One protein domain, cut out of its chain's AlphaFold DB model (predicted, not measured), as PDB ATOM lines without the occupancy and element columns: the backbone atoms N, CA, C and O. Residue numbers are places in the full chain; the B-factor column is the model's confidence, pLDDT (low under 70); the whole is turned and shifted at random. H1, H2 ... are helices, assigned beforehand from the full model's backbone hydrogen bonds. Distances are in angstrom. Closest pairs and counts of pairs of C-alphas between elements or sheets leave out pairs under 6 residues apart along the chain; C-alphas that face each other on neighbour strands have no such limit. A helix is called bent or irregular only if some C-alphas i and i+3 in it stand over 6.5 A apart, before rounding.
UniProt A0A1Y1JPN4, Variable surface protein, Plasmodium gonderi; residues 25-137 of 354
ATOM      1  N   ILE A  25      55.641  29.691  13.273       92.88
ATOM      2  CA  ILE A  25      55.147  30.443  12.111       92.88
ATOM      3  C   ILE A  25      56.222  31.401  11.597       92.88
ATOM      4  O   ILE A  25      56.612  31.343  10.436       92.88
ATOM      5  N   TYR A  26      56.734  32.300  12.433       91.19
ATOM      6  CA  TYR A  26      57.579  33.371  11.899       91.19
ATOM      7  C   TYR A  26      58.976  32.896  11.521       91.19
ATOM      8  O   TYR A  26      59.497  33.340  10.500       91.19
ATOM      9  N   HIS A  27      59.541  31.958  12.279       89.50
ATOM     10  CA  HIS A  27      60.876  31.444  12.004       89.50
ATOM     11  C   HIS A  27      60.901  30.482  10.811       89.50
ATOM     12  O   HIS A  27      61.721  30.641   9.916       89.50
ATOM     13  N   ASN A  28      59.977  29.517  10.758       91.56
ATOM     14  CA  ASN A  28      60.023  28.467   9.736       91.56
ATOM     15  C   ASN A  28      59.169  28.792   8.510       91.56
ATOM     16  O   ASN A  28      59.439  28.287   7.422       91.56
ATOM     17  N   CYS A  29      58.125  29.602   8.690       94.81
ATOM     18  CA  CYS A  29      57.100  29.806   7.678       94.81
ATOM     19  C   CYS A  29      57.159  31.210   7.057       94.81
ATOM     20  O   CYS A  29      56.810  31.351   5.892       94.81
ATOM     21  N   VAL A  30      57.581  32.258   7.769       95.25
ATOM     22  CA  VAL A  30      57.566  33.637   7.227       95.25
ATOM     23  C   VAL A  30      58.951  34.123   6.818       95.25
ATOM     24  O   VAL A  30      59.091  34.809   5.802       95.25
ATOM     25  N   GLU A  31      59.974  33.797   7.601       93.38
ATOM     26  CA  GLU A  31      61.323  34.320   7.421       93.38
ATOM     27  C   GLU A  31      61.958  33.897   6.089       93.38
ATOM     28  O   GLU A  31      62.117  32.726   5.776       93.38
ATOM     29  N   GLY A  32      62.351  34.880   5.278       92.56
ATOM     30  CA  GLY A  32      62.939  34.642   3.956       92.56
ATOM     31  C   GLY A  32      61.921  34.562   2.817       92.56
ATOM     32  O   GLY A  32      62.326  34.576   1.655       92.56
ATOM     33  N   TYR A  33      60.615  34.567   3.105       95.25
ATOM     34  CA  TYR A  33      59.597  34.718   2.068       95.25
ATOM     35  C   TYR A  33      59.263  36.191   1.800       95.25
ATOM     36  O   TYR A  33      58.944  36.955   2.713       95.25
ATOM     37  N   ASN A  34      59.283  36.601   0.529       93.31
ATOM     38  CA  ASN A  34      58.965  37.970   0.135       93.31
ATOM     39  C   ASN A  34      57.487  38.127  -0.271       93.31
ATOM     40  O   ASN A  34      57.085  37.750  -1.368       93.31
ATOM     41  N   TRP A  35      56.696  38.778   0.585       93.50
ATOM     42  CA  TRP A  35      55.272  39.060   0.350       93.50
ATOM     43  C   TRP A  35      54.992  40.295  -0.531       93.50
ATOM     44  O   TRP A  35      53.829  40.619  -0.791       93.50
ATOM     45  N   SER A  36      56.023  41.027  -0.966       90.12
ATOM     46  CA  SER A  36      55.848  42.302  -1.680       90.12
ATOM     47  C   SER A  36      55.791  42.152  -3.199       90.12
ATOM     48  O   SER A  36      54.942  42.784  -3.831       90.12
ATOM     49  N   PHE A  37      56.652  41.316  -3.781       86.38
ATOM     50  CA  PHE A  37      56.770  41.162  -5.227       86.38
ATOM     51  C   PHE A  37      57.389  39.813  -5.599       86.38
ATOM     52  O   PHE A  37      58.352  39.374  -4.971       86.38
ATOM     53  N   LEU A  38      56.865  39.202  -6.663       82.94
ATOM     54  CA  LEU A  38      57.478  38.065  -7.343       82.94
ATOM     55  C   LEU A  38      57.950  38.506  -8.718       82.94
ATOM     56  O   LEU A  38      57.205  39.134  -9.468       82.94
ATOM     57  N   SER A  39      59.187  38.153  -9.061       79.62
ATOM     58  CA  SER A  39      59.661  38.336 -10.422       79.62
ATOM     59  C   SER A  39      59.015  37.284 -11.332       79.62
ATOM     60  O   SER A  39      59.034  36.086 -11.052       79.62
ATOM     61  N   ASN A  40      58.449  37.728 -12.455       75.25
ATOM     62  CA  ASN A  40      57.746  36.862 -13.413       75.25
ATOM     63  C   ASN A  40      58.680  35.975 -14.261       75.25
ATOM     64  O   ASN A  40      58.239  35.376 -15.240       75.25
ATOM     65  N   TYR A  41      59.968  35.893 -13.918       82.06
ATOM     66  CA  TYR A  41      60.950  35.113 -14.673       82.06
ATOM     67  C   TYR A  41      60.945  33.621 -14.312       82.06
ATOM     68  O   TYR A  41      61.520  32.822 -15.042       82.06
ATOM     69  N   ASN A  42      60.302  33.226 -13.208       88.31
ATOM     70  CA  ASN A  42      60.189  31.820 -12.819       88.31
ATOM     71  C   ASN A  42      58.985  31.158 -13.517       88.31
ATOM     72  O   ASN A  42      57.866  31.666 -13.427       88.31
ATOM     73  N   THR A  43      59.199  30.003 -14.152       91.88
ATOM     74  CA  THR A  43      58.150  29.189 -14.796       91.88
ATOM     75  C   THR A  43      57.004  28.863 -13.835       91.88
ATOM     76  O   THR A  43      55.841  29.069 -14.174       91.88
ATOM     77  N   VAL A  44      57.318  28.497 -12.588       93.00
ATOM     78  CA  VAL A  44      56.322  28.227 -11.535       93.00
ATOM     79  C   VAL A  44      55.455  29.457 -11.271       93.00
ATOM     80  O   VAL A  44      54.245  29.348 -11.099       93.00
ATOM     81  N   ALA A  45      56.049  30.652 -11.266       93.19
ATOM     82  CA  ALA A  45      55.307  31.885 -11.037       93.19
ATOM     83  C   ALA A  45      54.336  32.179 -12.197       93.19
ATOM     84  O   ALA A  45      53.212  32.612 -11.951       93.19
ATOM     85  N   GLN A  46      54.728  31.916 -13.446       92.31
ATOM     86  CA  GLN A  46      53.862  32.092 -14.622       92.31
ATOM     87  C   GLN A  46      52.689  31.101 -14.632       92.31
ATOM     88  O   GLN A  46      51.545  31.484 -14.907       92.31
ATOM     89  N   GLU A  47      52.946  29.844 -14.273       93.94
ATOM     90  CA  GLU A  47      51.905  28.823 -14.129       93.94
ATOM     91  C   GLU A  47      50.909  29.188 -13.023       93.94
ATOM     92  O   GLU A  47      49.697  29.104 -13.226       93.94
ATOM     93  N   LEU A  48      51.397  29.689 -11.886       94.94
ATOM     94  CA  LEU A  48      50.543  30.172 -10.801       94.94
ATOM     95  C   LEU A  48      49.735  31.418 -11.181       94.94
ATOM     96  O   LEU A  48      48.580  31.530 -10.779       94.94
ATOM     97  N   THR A  49      50.273  32.325 -12.001       93.81
ATOM     98  CA  THR A  49      49.484  33.434 -12.573       93.81
ATOM     99  C   THR A  49      48.337  32.910 -13.427       93.81
ATOM    100  O   THR A  49      47.207  33.386 -13.307       93.81
ATOM    101  N   THR A  50      48.613  31.906 -14.262       94.06
ATOM    102  CA  THR A  50      47.602  31.276 -15.121       94.06
ATOM    103  C   THR A  50      46.524  30.593 -14.279       94.06
ATOM    104  O   THR A  50      45.335  30.833 -14.499       94.06
ATOM    105  N   LEU A  51      46.924  29.830 -13.257       95.44
ATOM    106  CA  LEU A  51      46.015  29.224 -12.283       95.44
ATOM    107  C   LEU A  51      45.127  30.276 -11.607       95.44
ATOM    108  O   LEU A  51      43.911  30.123 -11.574       95.44
ATOM    109  N   CYS A  52      45.721  31.353 -11.090       95.94
ATOM    110  CA  CYS A  52      45.003  32.421 -10.399       95.94
ATOM    111  C   CYS A  52      44.024  33.172 -11.310       95.94
ATOM    112  O   CYS A  52      42.967  33.598 -10.846       95.94
ATOM    113  N   SER A  53      44.347  33.311 -12.599       94.19
ATOM    114  CA  SER A  53      43.433  33.859 -13.605       94.19
ATOM    115  C   SER A  53      42.226  32.944 -13.819       94.19
ATOM    116  O   SER A  53      41.084  33.397 -13.738       94.19
ATOM    117  N   TYR A  54      42.455  31.640 -14.007       94.62
ATOM    118  CA  TYR A  54      41.365  30.670 -14.145       94.62
ATOM    119  C   TYR A  54      40.502  30.581 -12.892       94.62
ATOM    120  O   TYR A  54      39.281  30.589 -13.002       94.62
ATOM    121  N   PHE A  55      41.124  30.584 -11.717       95.38
ATOM    122  CA  PHE A  55      40.421  30.588 -10.441       95.38
ATOM    123  C   PHE A  55      39.542  31.831 -10.279       95.38
ATOM    124  O   PHE A  55      38.375  31.724  -9.923       95.38
ATOM    125  N   ASN A  56      40.051  33.019 -10.622       95.25
ATOM    126  CA  ASN A  56      39.248  34.241 -10.585       95.25
ATOM    127  C   ASN A  56      38.007  34.171 -11.493       95.25
ATOM    128  O   ASN A  56      36.964  34.728 -11.158       95.25
ATOM    129  N   ASN A  57      38.127  33.493 -12.638       93.12
ATOM    130  CA  ASN A  57      37.031  33.324 -13.590       93.12
ATOM    131  C   ASN A  57      36.047  32.218 -13.182       93.12
ATOM    132  O   ASN A  57      34.886  32.285 -13.582       93.12
ATOM    133  N   SER A  58      36.485  31.207 -12.423       92.75
ATOM    134  CA  SER A  58      35.615  30.102 -12.000       92.75
ATOM    135  C   SER A  58      34.756  30.446 -10.783       92.75
ATOM    136  O   SER A  58      33.663  29.902 -10.620       92.75
ATOM    137  N   ILE A  59      35.195  31.392  -9.950       91.00
ATOM    138  CA  ILE A  59      34.422  31.845  -8.793       91.00
ATOM    139  C   ILE A  59      33.306  32.807  -9.224       91.00
ATOM    140  O   ILE A  59      33.518  33.780  -9.948       91.00
ATOM    141  N   TYR A  60      32.093  32.574  -8.714       76.81
ATOM    142  CA  TYR A  60      30.926  33.402  -9.009       76.81
ATOM    143  C   TYR A  60      31.107  34.842  -8.496       76.81
ATOM    144  O   TYR A  60      31.188  35.084  -7.295       76.81
ATOM    145  N   GLY A  61      31.095  35.825  -9.399       74.94
ATOM    146  CA  GLY A  61      31.186  37.243  -9.037       74.94
ATOM    147  C   GLY A  61      32.609  37.747  -8.801       74.94
ATOM    148  O   GLY A  61      32.830  38.377  -7.771       74.94
ATOM    149  N   SER A  62      33.503  37.437  -9.750       82.44
ATOM    150  CA  SER A  62      34.880  37.928  -9.954       82.44
ATOM    151  C   SER A  62      35.508  38.738  -8.812       82.44
ATOM    152  O   SER A  62      35.047  39.816  -8.419       82.44
ATOM    153  N   CYS A  63      36.654  38.261  -8.327       93.56
ATOM    154  CA  CYS A  63      37.481  39.031  -7.411       93.56
ATOM    155  C   CYS A  63      37.886  40.364  -8.058       93.56
ATOM    156  O   CYS A  63      38.154  40.451  -9.260       93.56
ATOM    157  N   LYS A  64      37.937  41.427  -7.255       93.75
ATOM    158  CA  LYS A  64      38.181  42.786  -7.760       93.75
ATOM    159  C   LYS A  64      39.668  43.041  -8.049       93.75
ATOM    160  O   LYS A  64      40.543  42.385  -7.499       93.75
ATOM    161  N   GLY A  65      39.963  44.064  -8.853       91.56
ATOM    162  CA  GLY A  65      41.298  44.671  -8.976       91.56
ATOM    163  C   GLY A  65      42.450  43.698  -9.277       91.56
ATOM    164  O   GLY A  65      42.319  42.773 -10.070       91.56
ATOM    165  N   ASN A  66      43.597  43.909  -8.622       92.56
ATOM    166  CA  ASN A  66      44.838  43.150  -8.843       92.56
ATOM    167  C   ASN A  66      44.870  41.783  -8.125       92.56
ATOM    168  O   ASN A  66      45.927  41.363  -7.643       92.56
ATOM    169  N   PHE A  67      43.727  41.093  -8.021       94.88
ATOM    170  CA  PHE A  67      43.616  39.815  -7.311       94.88
ATOM    171  C   PHE A  67      44.648  38.791  -7.795       94.88
ATOM    172  O   PHE A  67      45.338  38.192  -6.977       94.88
ATOM    173  N   PHE A  68      44.817  38.633  -9.112       92.12
ATOM    174  CA  PHE A  68      45.709  37.619  -9.680       92.12
ATOM    175  C   PHE A  68      47.171  37.776  -9.219       92.12
ATOM    176  O   PHE A  68      47.818  36.775  -8.924       92.12
ATOM    177  N   GLN A  69      47.674  39.009  -9.065       93.12
ATOM    178  CA  GLN A  69      49.045  39.277  -8.593       93.12
ATOM    179  C   GLN A  69      49.225  38.855  -7.130       93.12
ATOM    180  O   GLN A  69      50.235  38.263  -6.752       93.12
ATOM    181  N   ARG A  70      48.229  39.141  -6.284       96.44
ATOM    182  CA  ARG A  70      48.263  38.735  -4.874       96.44
ATOM    183  C   ARG A  70      47.987  37.243  -4.698       96.44
ATOM    184  O   ARG A  70      48.613  36.617  -3.853       96.44
ATOM    185  N   CYS A  71      47.130  36.663  -5.528       97.31
ATOM    186  CA  CYS A  71      46.910  35.223  -5.593       97.31
ATOM    187  C   CYS A  71      48.193  34.477  -5.970       97.31
ATOM    188  O   CYS A  71      48.529  33.488  -5.320       97.31
ATOM    189  N   GLN A  72      48.960  34.977  -6.945       95.88
ATOM    190  CA  GLN A  72      50.263  34.415  -7.305       95.88
ATOM    191  C   GLN A  72      51.220  34.438  -6.100       95.88
ATOM    192  O   GLN A  72      51.833  33.424  -5.791       95.88
ATOM    193  N   LEU A  73      51.289  35.553  -5.361       96.69
ATOM    194  CA  LEU A  73      52.086  35.657  -4.129       96.69
ATOM    195  C   LEU A  73      51.650  34.674  -3.042       96.69
ATOM    196  O   LEU A  73      52.497  34.110  -2.357       96.69
ATOM    197  N   VAL A  74      50.351  34.461  -2.856       97.44
ATOM    198  CA  VAL A  74      49.857  33.517  -1.845       97.44
ATOM    199  C   VAL A  74      50.084  32.071  -2.273       97.44
ATOM    200  O   VAL A  74      50.468  31.252  -1.452       97.44
ATOM    201  N   THR A  75      49.899  31.733  -3.546       96.88
ATOM    202  CA  THR A  75      50.086  30.356  -4.031       96.88
ATOM    203  C   THR A  75      51.554  29.975  -4.176       96.88
ATOM    204  O   THR A  75      51.924  28.850  -3.849       96.88
ATOM    205  N   TYR A  76      52.421  30.909  -4.571       96.88
ATOM    206  CA  TYR A  76      53.866  30.678  -4.663       96.88
ATOM    207  C   TYR A  76      54.493  30.395  -3.292       96.88
ATOM    208  O   TYR A  76      55.540  29.757  -3.190       96.88
ATOM    209  N   TYR A  77      53.811  30.772  -2.215       97.25
ATOM    210  CA  TYR A  77      54.197  30.396  -0.865       97.25
ATOM    211  C   TYR A  77      54.248  28.872  -0.664       97.25
ATOM    212  O   TYR A  77      55.150  28.379   0.010       97.25
ATOM    213  N   LEU A  78      53.359  28.109  -1.318       96.44
ATOM    214  CA  LEU A  78      53.391  26.640  -1.301       96.44
ATOM    215  C   LEU A  78      54.698  26.093  -1.890       96.44
ATOM    216  O   LEU A  78      55.243  25.110  -1.392       96.44
ATOM    217  N   TYR A  79      55.235  26.755  -2.920       95.69
ATOM    218  CA  TYR A  79      56.543  26.418  -3.482       95.69
ATOM    219  C   TYR A  79      57.677  26.698  -2.493       95.69
ATOM    220  O   TYR A  79      58.612  25.905  -2.398       95.69
ATOM    221  N   TYR A  80      57.597  27.801  -1.748       95.38
ATOM    222  CA  TYR A  80      58.589  28.143  -0.729       95.38
ATOM    223  C   TYR A  80      58.600  27.131   0.430       95.38
ATOM    224  O   TYR A  80      59.671  26.658   0.808       95.38
ATOM    225  N   ILE A  81      57.431  26.714   0.932       95.56
ATOM    226  CA  ILE A  81      57.347  25.773   2.066       95.56
ATOM    227  C   ILE A  81      57.484  24.297   1.672       95.56
ATOM    228  O   ILE A  81      57.469  23.439   2.552       95.56
ATOM    229  N   LYS A  82      57.647  23.967   0.383       94.81
ATOM    230  CA  LYS A  82      57.659  22.571  -0.105       94.81
ATOM    231  C   LYS A  82      58.691  21.671   0.595       94.81
ATOM    232  O   LYS A  82      58.445  20.487   0.779       94.81
ATOM    233  N   ASN A  83      59.839  22.234   0.982       91.94
ATOM    234  CA  ASN A  83      60.934  21.506   1.636       91.94
ATOM    235  C   ASN A  83      60.907  21.636   3.167       91.94
ATOM    236  O   ASN A  83      61.648  20.935   3.846       91.94
ATOM    237  N   ASN A  84      60.086  22.540   3.705       88.81
ATOM    238  CA  ASN A  84      59.961  22.803   5.138       88.81
ATOM    239  C   ASN A  84      58.485  22.719   5.550       88.81
ATOM    240  O   ASN A  84      57.930  23.617   6.187       88.81
ATOM    241  N   LYS A  85      57.816  21.654   5.089       84.69
ATOM    242  CA  LYS A  85      56.392  21.438   5.330       84.69
ATOM    243  C   LYS A  85      56.180  21.211   6.822       84.69
ATOM    244  O   LYS A  85      56.585  20.193   7.377       84.69
ATOM    245  N   SER A  86      55.483  22.147   7.450       90.81
ATOM    246  CA  SER A  86      54.974  21.997   8.805       90.81
ATOM    247  C   SER A  86      53.482  22.306   8.842       90.81
ATOM    248  O   SER A  86      52.958  23.071   8.025       90.81
ATOM    249  N   TYR A  87      52.803  21.733   9.835       91.00
ATOM    250  CA  TYR A  87      51.408  22.041  10.142       91.00
ATOM    251  C   TYR A  87      51.182  23.559  10.276       91.00
ATOM    252  O   TYR A  87      50.252  24.110   9.687       91.00
ATOM    253  N   ALA A  88      52.082  24.254  10.981       92.44
ATOM    254  CA  ALA A  88      52.013  25.697  11.193       92.44
ATOM    255  C   ALA A  88      52.089  26.492   9.878       92.44
ATOM    256  O   ALA A  88      51.314  27.431   9.686       92.44
ATOM    257  N   CYS A  89      52.959  26.090   8.943       94.81
ATOM    258  CA  CYS A  89      53.103  26.780   7.660       94.81
ATOM    259  C   CYS A  89      51.861  26.625   6.776       94.81
ATOM    260  O   CYS A  89      51.445  27.584   6.127       94.81
ATOM    261  N   CYS A  90      51.226  25.453   6.784       94.88
ATOM    262  CA  CYS A  90      49.983  25.250   6.041       94.88
ATOM    263  C   CYS A  90      48.804  26.017   6.641       94.88
ATOM    264  O   CYS A  90      48.024  26.615   5.901       94.88
ATOM    265  N   ILE A  91      48.705  26.092   7.971       93.12
ATOM    266  CA  ILE A  91      47.707  26.951   8.621       93.12
ATOM    267  C   ILE A  91      47.942  28.428   8.273       93.12
ATOM    268  O   ILE A  91      46.992  29.140   7.941       93.12
ATOM    269  N   TYR A  92      49.198  28.881   8.265       95.31
ATOM    270  CA  TYR A  92      49.542  30.239   7.846       95.31
ATOM    271  C   TYR A  92      49.199  30.504   6.370       95.31
ATOM    272  O   TYR A  92      48.624  31.546   6.053       95.31
ATOM    273  N   PHE A  93      49.464  29.547   5.470       96.12
ATOM    274  CA  PHE A  93      49.028  29.612   4.071       96.12
ATOM    275  C   PHE A  93      47.509  29.794   3.960       96.12
ATOM    276  O   PHE A  93      47.048  30.692   3.254       96.12
ATOM    277  N   TYR A  94      46.724  28.990   4.681       95.44
ATOM    278  CA  TYR A  94      45.265  29.098   4.653       95.44
ATOM    279  C   TYR A  94      44.765  30.433   5.198       95.44
ATOM    280  O   TYR A  94      43.824  31.005   4.642       95.44
ATOM    281  N   TYR A  95      45.418  30.973   6.229       95.62
ATOM    282  CA  TYR A  95      45.136  32.319   6.716       95.62
ATOM    283  C   TYR A  95      45.376  33.362   5.614       95.62
ATOM    284  O   TYR A  95      44.486  34.167   5.339       95.62
ATOM    285  N   LYS A  96      46.523  33.309   4.927       96.69
ATOM    286  CA  LYS A  96      46.841  34.226   3.819       96.69
ATOM    287  C   LYS A  96      45.872  34.100   2.652       96.69
ATOM    288  O   LYS A  96      45.495  35.111   2.066       96.69
ATOM    289  N   LEU A  97      45.441  32.881   2.333       96.31
ATOM    290  CA  LEU A  97      44.422  32.644   1.316       96.31
ATOM    291  C   LEU A  97      43.078  33.257   1.724       96.31
ATOM    292  O   LEU A  97      42.448  33.930   0.915       96.31
ATOM    293  N   LYS A  98      42.655  33.090   2.980       95.31
ATOM    294  CA  LYS A  98      41.406  33.683   3.473       95.31
ATOM    295  C   LYS A  98      41.458  35.213   3.500       95.31
ATOM    296  O   LYS A  98      40.516  35.854   3.038       95.31
ATOM    297  N   ASP A  99      42.557  35.797   3.977       95.12
ATOM    298  CA  ASP A  99      42.775  37.251   3.961       95.12
ATOM    299  C   ASP A  99      42.745  37.805   2.526       95.12
ATOM    300  O   ASP A  99      42.050  38.784   2.252       95.12
ATOM    301  N   LEU A 100      43.402  37.124   1.582       95.88
ATOM    302  CA  LEU A 100      43.346  37.453   0.158       95.88
ATOM    303  C   LEU A 100      41.902  37.468  -0.368       95.88
ATOM    304  O   LEU A 100      41.477  38.465  -0.953       95.88
ATOM    305  N   LEU A 101      41.150  36.382  -0.169       95.19
ATOM    306  CA  LEU A 101      39.779  36.264  -0.672       95.19
ATOM    307  C   LEU A 101      38.880  37.379  -0.112       95.19
ATOM    308  O   LEU A 101      38.139  38.011  -0.869       95.19
ATOM    309  N   ASN A 102      39.006  37.682   1.183       93.88
ATOM    310  CA  ASN A 102      38.247  38.743   1.847       93.88
ATOM    311  C   ASN A 102      38.602  40.137   1.309       93.88
ATOM    312  O   ASN A 102      37.711  40.915   0.966       93.88
ATOM    313  N   ASN A 103      39.897  40.447   1.189       94.62
ATOM    314  CA  ASN A 103      40.372  41.764   0.751       94.62
ATOM    315  C   ASN A 103      39.969  42.091  -0.694       94.62
ATOM    316  O   ASN A 103      39.806  43.261  -1.044       94.62
ATOM    317  N   TYR A 104      39.772  41.065  -1.521       96.00
ATOM    318  CA  TYR A 104      39.348  41.215  -2.911       96.00
ATOM    319  C   TYR A 104      37.856  40.948  -3.145       96.00
ATOM    320  O   TYR A 104      37.391  41.045  -4.285       96.00
ATOM    321  N   GLY A 105      37.095  40.684  -2.077       94.62
ATOM    322  CA  GLY A 105      35.651  40.458  -2.133       94.62
ATOM    323  C   GLY A 105      35.256  39.223  -2.942       94.62
ATOM    324  O   GLY A 105      34.172  39.208  -3.524       94.62
ATOM    325  N   CYS A 106      36.132  38.221  -3.010       94.62
ATOM    326  CA  CYS A 106      35.868  36.968  -3.704       94.62
ATOM    327  C   CYS A 106      34.739  36.216  -2.992       94.62
ATOM    328  O   CYS A 106      34.814  35.974  -1.784       94.62
ATOM    329  N   LYS A 107      33.696  35.810  -3.720       90.94
ATOM    330  CA  LYS A 107      32.596  35.045  -3.124       90.94
ATOM    331  C   LYS A 107      32.962  33.573  -3.053       90.94
ATOM    332  O   LYS A 107      32.850  32.854  -4.036       90.94
ATOM    333  N   CYS A 108      33.354  33.121  -1.871       87.88
ATOM    334  CA  CYS A 108      33.568  31.708  -1.620       87.88
ATOM    335  C   CYS A 108      32.582  31.176  -0.590       87.88
ATOM    336  O   CYS A 108      32.446  31.773   0.473       87.88
ATOM    337  N   ASN A 109      31.929  30.045  -0.876       87.44
ATOM    338  CA  ASN A 109      31.001  29.423   0.077       87.44
ATOM    339  C   ASN A 109      31.708  29.071   1.394       87.44
ATOM    340  O   ASN A 109      31.182  29.319   2.471       87.44
ATOM    341  N   ASN A 110      32.906  28.495   1.300       90.50
ATOM    342  CA  ASN A 110      33.809  28.266   2.422       90.50
ATOM    343  C   ASN A 110      35.253  28.171   1.894       90.50
ATOM    344  O   ASN A 110      35.469  27.897   0.712       90.50
ATOM    345  N   LEU A 111      36.246  28.387   2.762       93.19
ATOM    346  CA  LEU A 111      37.661  28.402   2.365       93.19
ATOM    347  C   LEU A 111      38.107  27.086   1.706       93.19
ATOM    348  O   LEU A 111      38.876  27.113   0.746       93.19
ATOM    349  N   LYS A 112      37.599  25.951   2.202       93.44
ATOM    350  CA  LYS A 112      37.920  24.620   1.682       93.44
ATOM    351  C   LYS A 112      37.497  24.471   0.221       93.44
ATOM    352  O   LYS A 112      38.311  24.060  -0.591       93.44
ATOM    353  N   ASN A 113      36.284  24.880  -0.133       92.94
ATOM    354  CA  ASN A 113      35.772  24.809  -1.500       92.94
ATOM    355  C   ASN A 113      36.621  25.652  -2.459       92.94
ATOM    356  O   ASN A 113      36.909  25.207  -3.563       92.94
ATOM    357  N   CYS A 114      37.057  26.845  -2.036       94.38
ATOM    358  CA  CYS A 114      37.977  27.651  -2.843       94.38
ATOM    359  C   CYS A 114      39.309  26.951  -3.058       94.38
ATOM    360  O   CYS A 114      39.832  26.941  -4.167       94.38
ATOM    361  N   TYR A 115      39.867  26.371  -2.002       95.56
ATOM    362  CA  TYR A 115      41.121  25.651  -2.124       95.56
ATOM    363  C   TYR A 115      40.988  24.404  -3.006       95.56
ATOM    364  O   TYR A 115      41.827  24.193  -3.876       95.56
ATOM    365  N   ASP A 116      39.921  23.623  -2.838       94.75
ATOM    366  CA  ASP A 116      39.624  22.443  -3.655       94.75
ATOM    367  C   ASP A 116      39.453  22.813  -5.136       94.75
ATOM    368  O   ASP A 116      39.931  22.095  -6.014       94.75
ATOM    369  N   GLU A 117      38.845  23.964  -5.429       95.06
ATOM    370  CA  GLU A 117      38.753  24.510  -6.785       95.06
ATOM    371  C   GLU A 117      40.142  24.860  -7.347       95.06
ATOM    372  O   GLU A 117      40.472  24.470  -8.468       95.06
ATOM    373  N   MET A 118      41.012  25.508  -6.561       95.31
ATOM    374  CA  MET A 118      42.404  25.751  -6.973       95.31
ATOM    375  C   MET A 118      43.163  24.438  -7.219       95.31
ATOM    376  O   MET A 118      43.899  24.327  -8.203       95.31
ATOM    377  N   VAL A 119      42.958  23.423  -6.372       95.25
ATOM    378  CA  VAL A 119      43.529  22.077  -6.543       95.25
ATOM    379  C   VAL A 119      43.026  21.455  -7.849       95.25
ATOM    380  O   VAL A 119      43.830  20.921  -8.613       95.25
ATOM    381  N   SER A 120      41.724  21.533  -8.131       94.44
ATOM    382  CA  SER A 120      41.107  21.023  -9.362       94.44
ATOM    383  C   SER A 120      41.702  21.690 -10.604       94.44
ATOM    384  O   SER A 120      42.198  21.010 -11.506       94.44
ATOM    385  N   LEU A 121      41.769  23.023 -10.610       94.19
ATOM    386  CA  LEU A 121      42.349  23.799 -11.707       94.19
ATOM    387  C   LEU A 121      43.843  23.504 -11.908       94.19
ATOM    388  O   LEU A 121      44.303  23.457 -13.048       94.19
ATOM    389  N   SER A 122      44.593  23.237 -10.833       94.00
ATOM    390  CA  SER A 122      46.018  22.874 -10.922       94.00
ATOM    391  C   SER A 122      46.264  21.524 -11.611       94.00
ATOM    392  O   SER A 122      47.362  21.276 -12.106       94.00
ATOM    393  N   LYS A 123      45.241  20.661 -11.674       93.50
ATOM    394  CA  LYS A 123      45.276  19.357 -12.355       93.50
ATOM    395  C   LYS A 123      44.846  19.435 -13.824       93.50
ATOM    396  O   LYS A 123      44.860  18.416 -14.512       93.50
ATOM    397  N   ASN A 124      44.457  20.607 -14.327       87.94
ATOM    398  CA  ASN A 124      44.116  20.785 -15.737       87.94
ATOM    399  C   ASN A 124      45.364  20.587 -16.615       87.94
ATOM    400  O   ASN A 124      46.403  21.172 -16.315       87.94
ATOM    401  N   SER A 125      45.249  19.809 -17.706       62.62
ATOM    402  CA  SER A 125      46.331  19.314 -18.589       62.62
ATOM    403  C   SER A 125      47.378  20.353 -19.011       62.62
ATOM    404  O   SER A 125      48.531  20.000 -19.243       62.62
ATOM    405  N   ARG A 126      47.012  21.638 -19.060       76.25
ATOM    406  CA  ARG A 126      47.921  22.746 -19.406       76.25
ATOM    407  C   ARG A 126      48.871  23.178 -18.275       76.25
ATOM    408  O   ARG A 126      49.803  23.920 -18.552       76.25
ATOM    409  N   LEU A 127      48.630  22.751 -17.033       75.38
ATOM    410  CA  LEU A 127      49.338  23.179 -15.811       75.38
ATOM    411  C   LEU A 127      49.950  22.009 -15.007       75.38
ATOM    412  O   LEU A 127      50.582  22.222 -13.974       75.38
ATOM    413  N   VAL A 128      49.734  20.765 -15.448       66.75
ATOM    414  CA  VAL A 128      49.782  19.564 -14.586       66.75
ATOM    415  C   VAL A 128      51.141  19.280 -13.969       66.75
ATOM    416  O   VAL A 128      51.201  18.781 -12.845       66.75
ATOM    417  N   ASN A 129      52.233  19.564 -14.672       71.88
ATOM    418  CA  ASN A 129      53.474  18.858 -14.368       71.88
ATOM    419  C   ASN A 129      54.301  19.486 -13.238       71.88
ATOM    420  O   ASN A 129      55.100  18.774 -12.635       71.88
ATOM    421  N   HIS A 130      54.101  20.765 -12.894       81.06
ATOM    422  CA  HIS A 130      54.946  21.428 -11.888       81.06
ATOM    423  C   HIS A 130      54.187  21.956 -10.670       81.06
ATOM    424  O   HIS A 130      54.685  21.814  -9.550       81.06
ATOM    425  N   ILE A 131      52.988  22.522 -10.839       92.88
ATOM    426  CA  ILE A 131      52.275  23.152  -9.715       92.88
ATOM    427  C   ILE A 131      51.290  22.235  -8.987       92.88
ATOM    428  O   ILE A 131      50.980  22.502  -7.830       92.88
ATOM    429  N   SER A 132      50.827  21.140  -9.597       92.25
ATOM    430  CA  SER A 132      49.835  20.242  -8.974       92.25
ATOM    431  C   SER A 132      50.330  19.640  -7.646       92.25
ATOM    432  O   SER A 132      49.593  19.596  -6.659       92.25
ATOM    433  N   LEU A 133      51.617  19.279  -7.579       92.38
ATOM    434  CA  LEU A 133      52.291  18.763  -6.378       92.38
ATOM    435  C   LEU A 133      52.476  19.813  -5.268       92.38
ATOM    436  O   LEU A 133      52.797  19.463  -4.132       92.38
ATOM    437  N   LEU A 134      52.299  21.104  -5.568       94.25
ATOM    438  CA  LEU A 134      52.339  22.156  -4.549       94.25
ATOM    439  C   LEU A 134      51.058  22.164  -3.715       94.25
ATOM    440  O   LEU A 134      51.092  22.451  -2.522       94.25
ATOM    441  N   PHE A 135      49.926  21.808  -4.319       93.19
ATOM    442  CA  PHE A 135      48.631  21.807  -3.643       93.19
ATOM    443  C   PHE A 135      48.384  20.538  -2.815       93.19
ATOM    444  O   PHE A 135      47.541  20.541  -1.926       93.19
ATOM    445  N   SER A 136      49.160  19.469  -3.002       91.88
ATOM    446  CA  SER A 136      49.162  18.346  -2.051       91.88
ATOM    447  C   SER A 136      49.945  18.652  -0.768       91.88
ATOM    448  O   SER A 136      49.857  17.908   0.207       91.88
ATOM    449  N   GLN A 137      50.699  19.758  -0.714       89.62
ATOM    450  CA  GLN A 137      51.493  20.094   0.471       89.62
ATOM    451  C   GLN A 137      50.615  20.358   1.691       89.62
ATOM    452  O   GLN A 137      51.005  19.985   2.793       89.62
TER     453      GLN A 137
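What this domain is: This is residues 25 to 137 of the 354 residues of the protein "Variable surface protein" of Plasmodium gonderi (UniProt A0A1Y1JPN4). A helical hairpin, H3 and H4 side by side, makes the backbone of a compact, rounded body; H2 crosses H3 on the side away from H4, and H5 runs crosswise from near H4 to H2. The short H6 packs on H3 and H5, and the short H1 sits at one end of the body, on the first part of H4. The printed part has 113 residues with six named helices, H1 to H6 in order along the chain, and no named strand; the class is all helix. The whole is compact, with a radius of gyration of the C-alphas of 13.1 A and spans of 37 by 28 by 24 A.

Where its parts are: H1 is residues 25 to 30, beginning at C-alpha 25 at (55.147, 30.443, 12.111); it is neither bent nor irregular, but only just: C-alphas 27 and 30 are 6.2 A apart. H2 is residues 43 to 58, 22.7 A from first to last C-alpha. H3, residues 67 to 81, measures 21.8 A, and begins at C-alpha 67 at (43.616, 39.815, -7.311). H4, residues 87 to 103, is the longest helix by residues and measures 24.5 A. H5, residues 111 to 122, measures 16.6 A. H6, residues 132 to 135, ends at C-alpha 135 at (48.631, 21.807, -3.643).

How they stand to each other: H3 is the hub, touching H2, H4 and H6. H3 and H4 form a hairpin at a shallow tilt of 2 degrees, opposite ways; their closest C-alphas, of Val 74 and Leu 97, are 6.3 A apart. H2 touches H3 at a steep tilt of 49 degrees, opposite ways, closest at the C-alphas of Cys 52 and Phe 68, 5.3 A. H2, with residues 51 to 55 alone, touches H5, with residues 117 to 122 alone, at a steep tilt of 58 degrees, opposite ways; the closest C-alphas, of Phe 55 and Met 118, are 6.3 A apart. H4 and H5 are close but not clearly touching and about perpendicular at 84 degrees; the closest C-alphas, of Lys 98 and Leu 111, are 6.6 A apart. H6 touches H5, closest at the C-alphas of Ser 122 and Ser 132, 5.0 A, and only just touches H3, with 3 pairs of C-alphas within 8 A, the closest those of Leu 78 and Leu 134, 5.6 A. H1 touches H4, whose residues 88 to 92 alone take part, closest at the C-alphas of Cys 29 and Cys 89, 5.0 A. H3 and H5 are apart, as are H2 and H4. Every O i to N i+4 pair is within hydrogen-bond range in H2, H4 and H5, against 8 of 11 in H3 and 1 of 2 in H1; H6 is too short for such a pair.

The domain as a whole: The two C-alphas farthest apart, of His 27 and Gly 61, are 36.8 A apart. The printed part has no cut. The link from H1 to H2, residues 31 to 42, is long, and the link from H3 to H4 is tight. The mean pLDDT of the printed part is 91.6, and residues 125 and 128 are under 70.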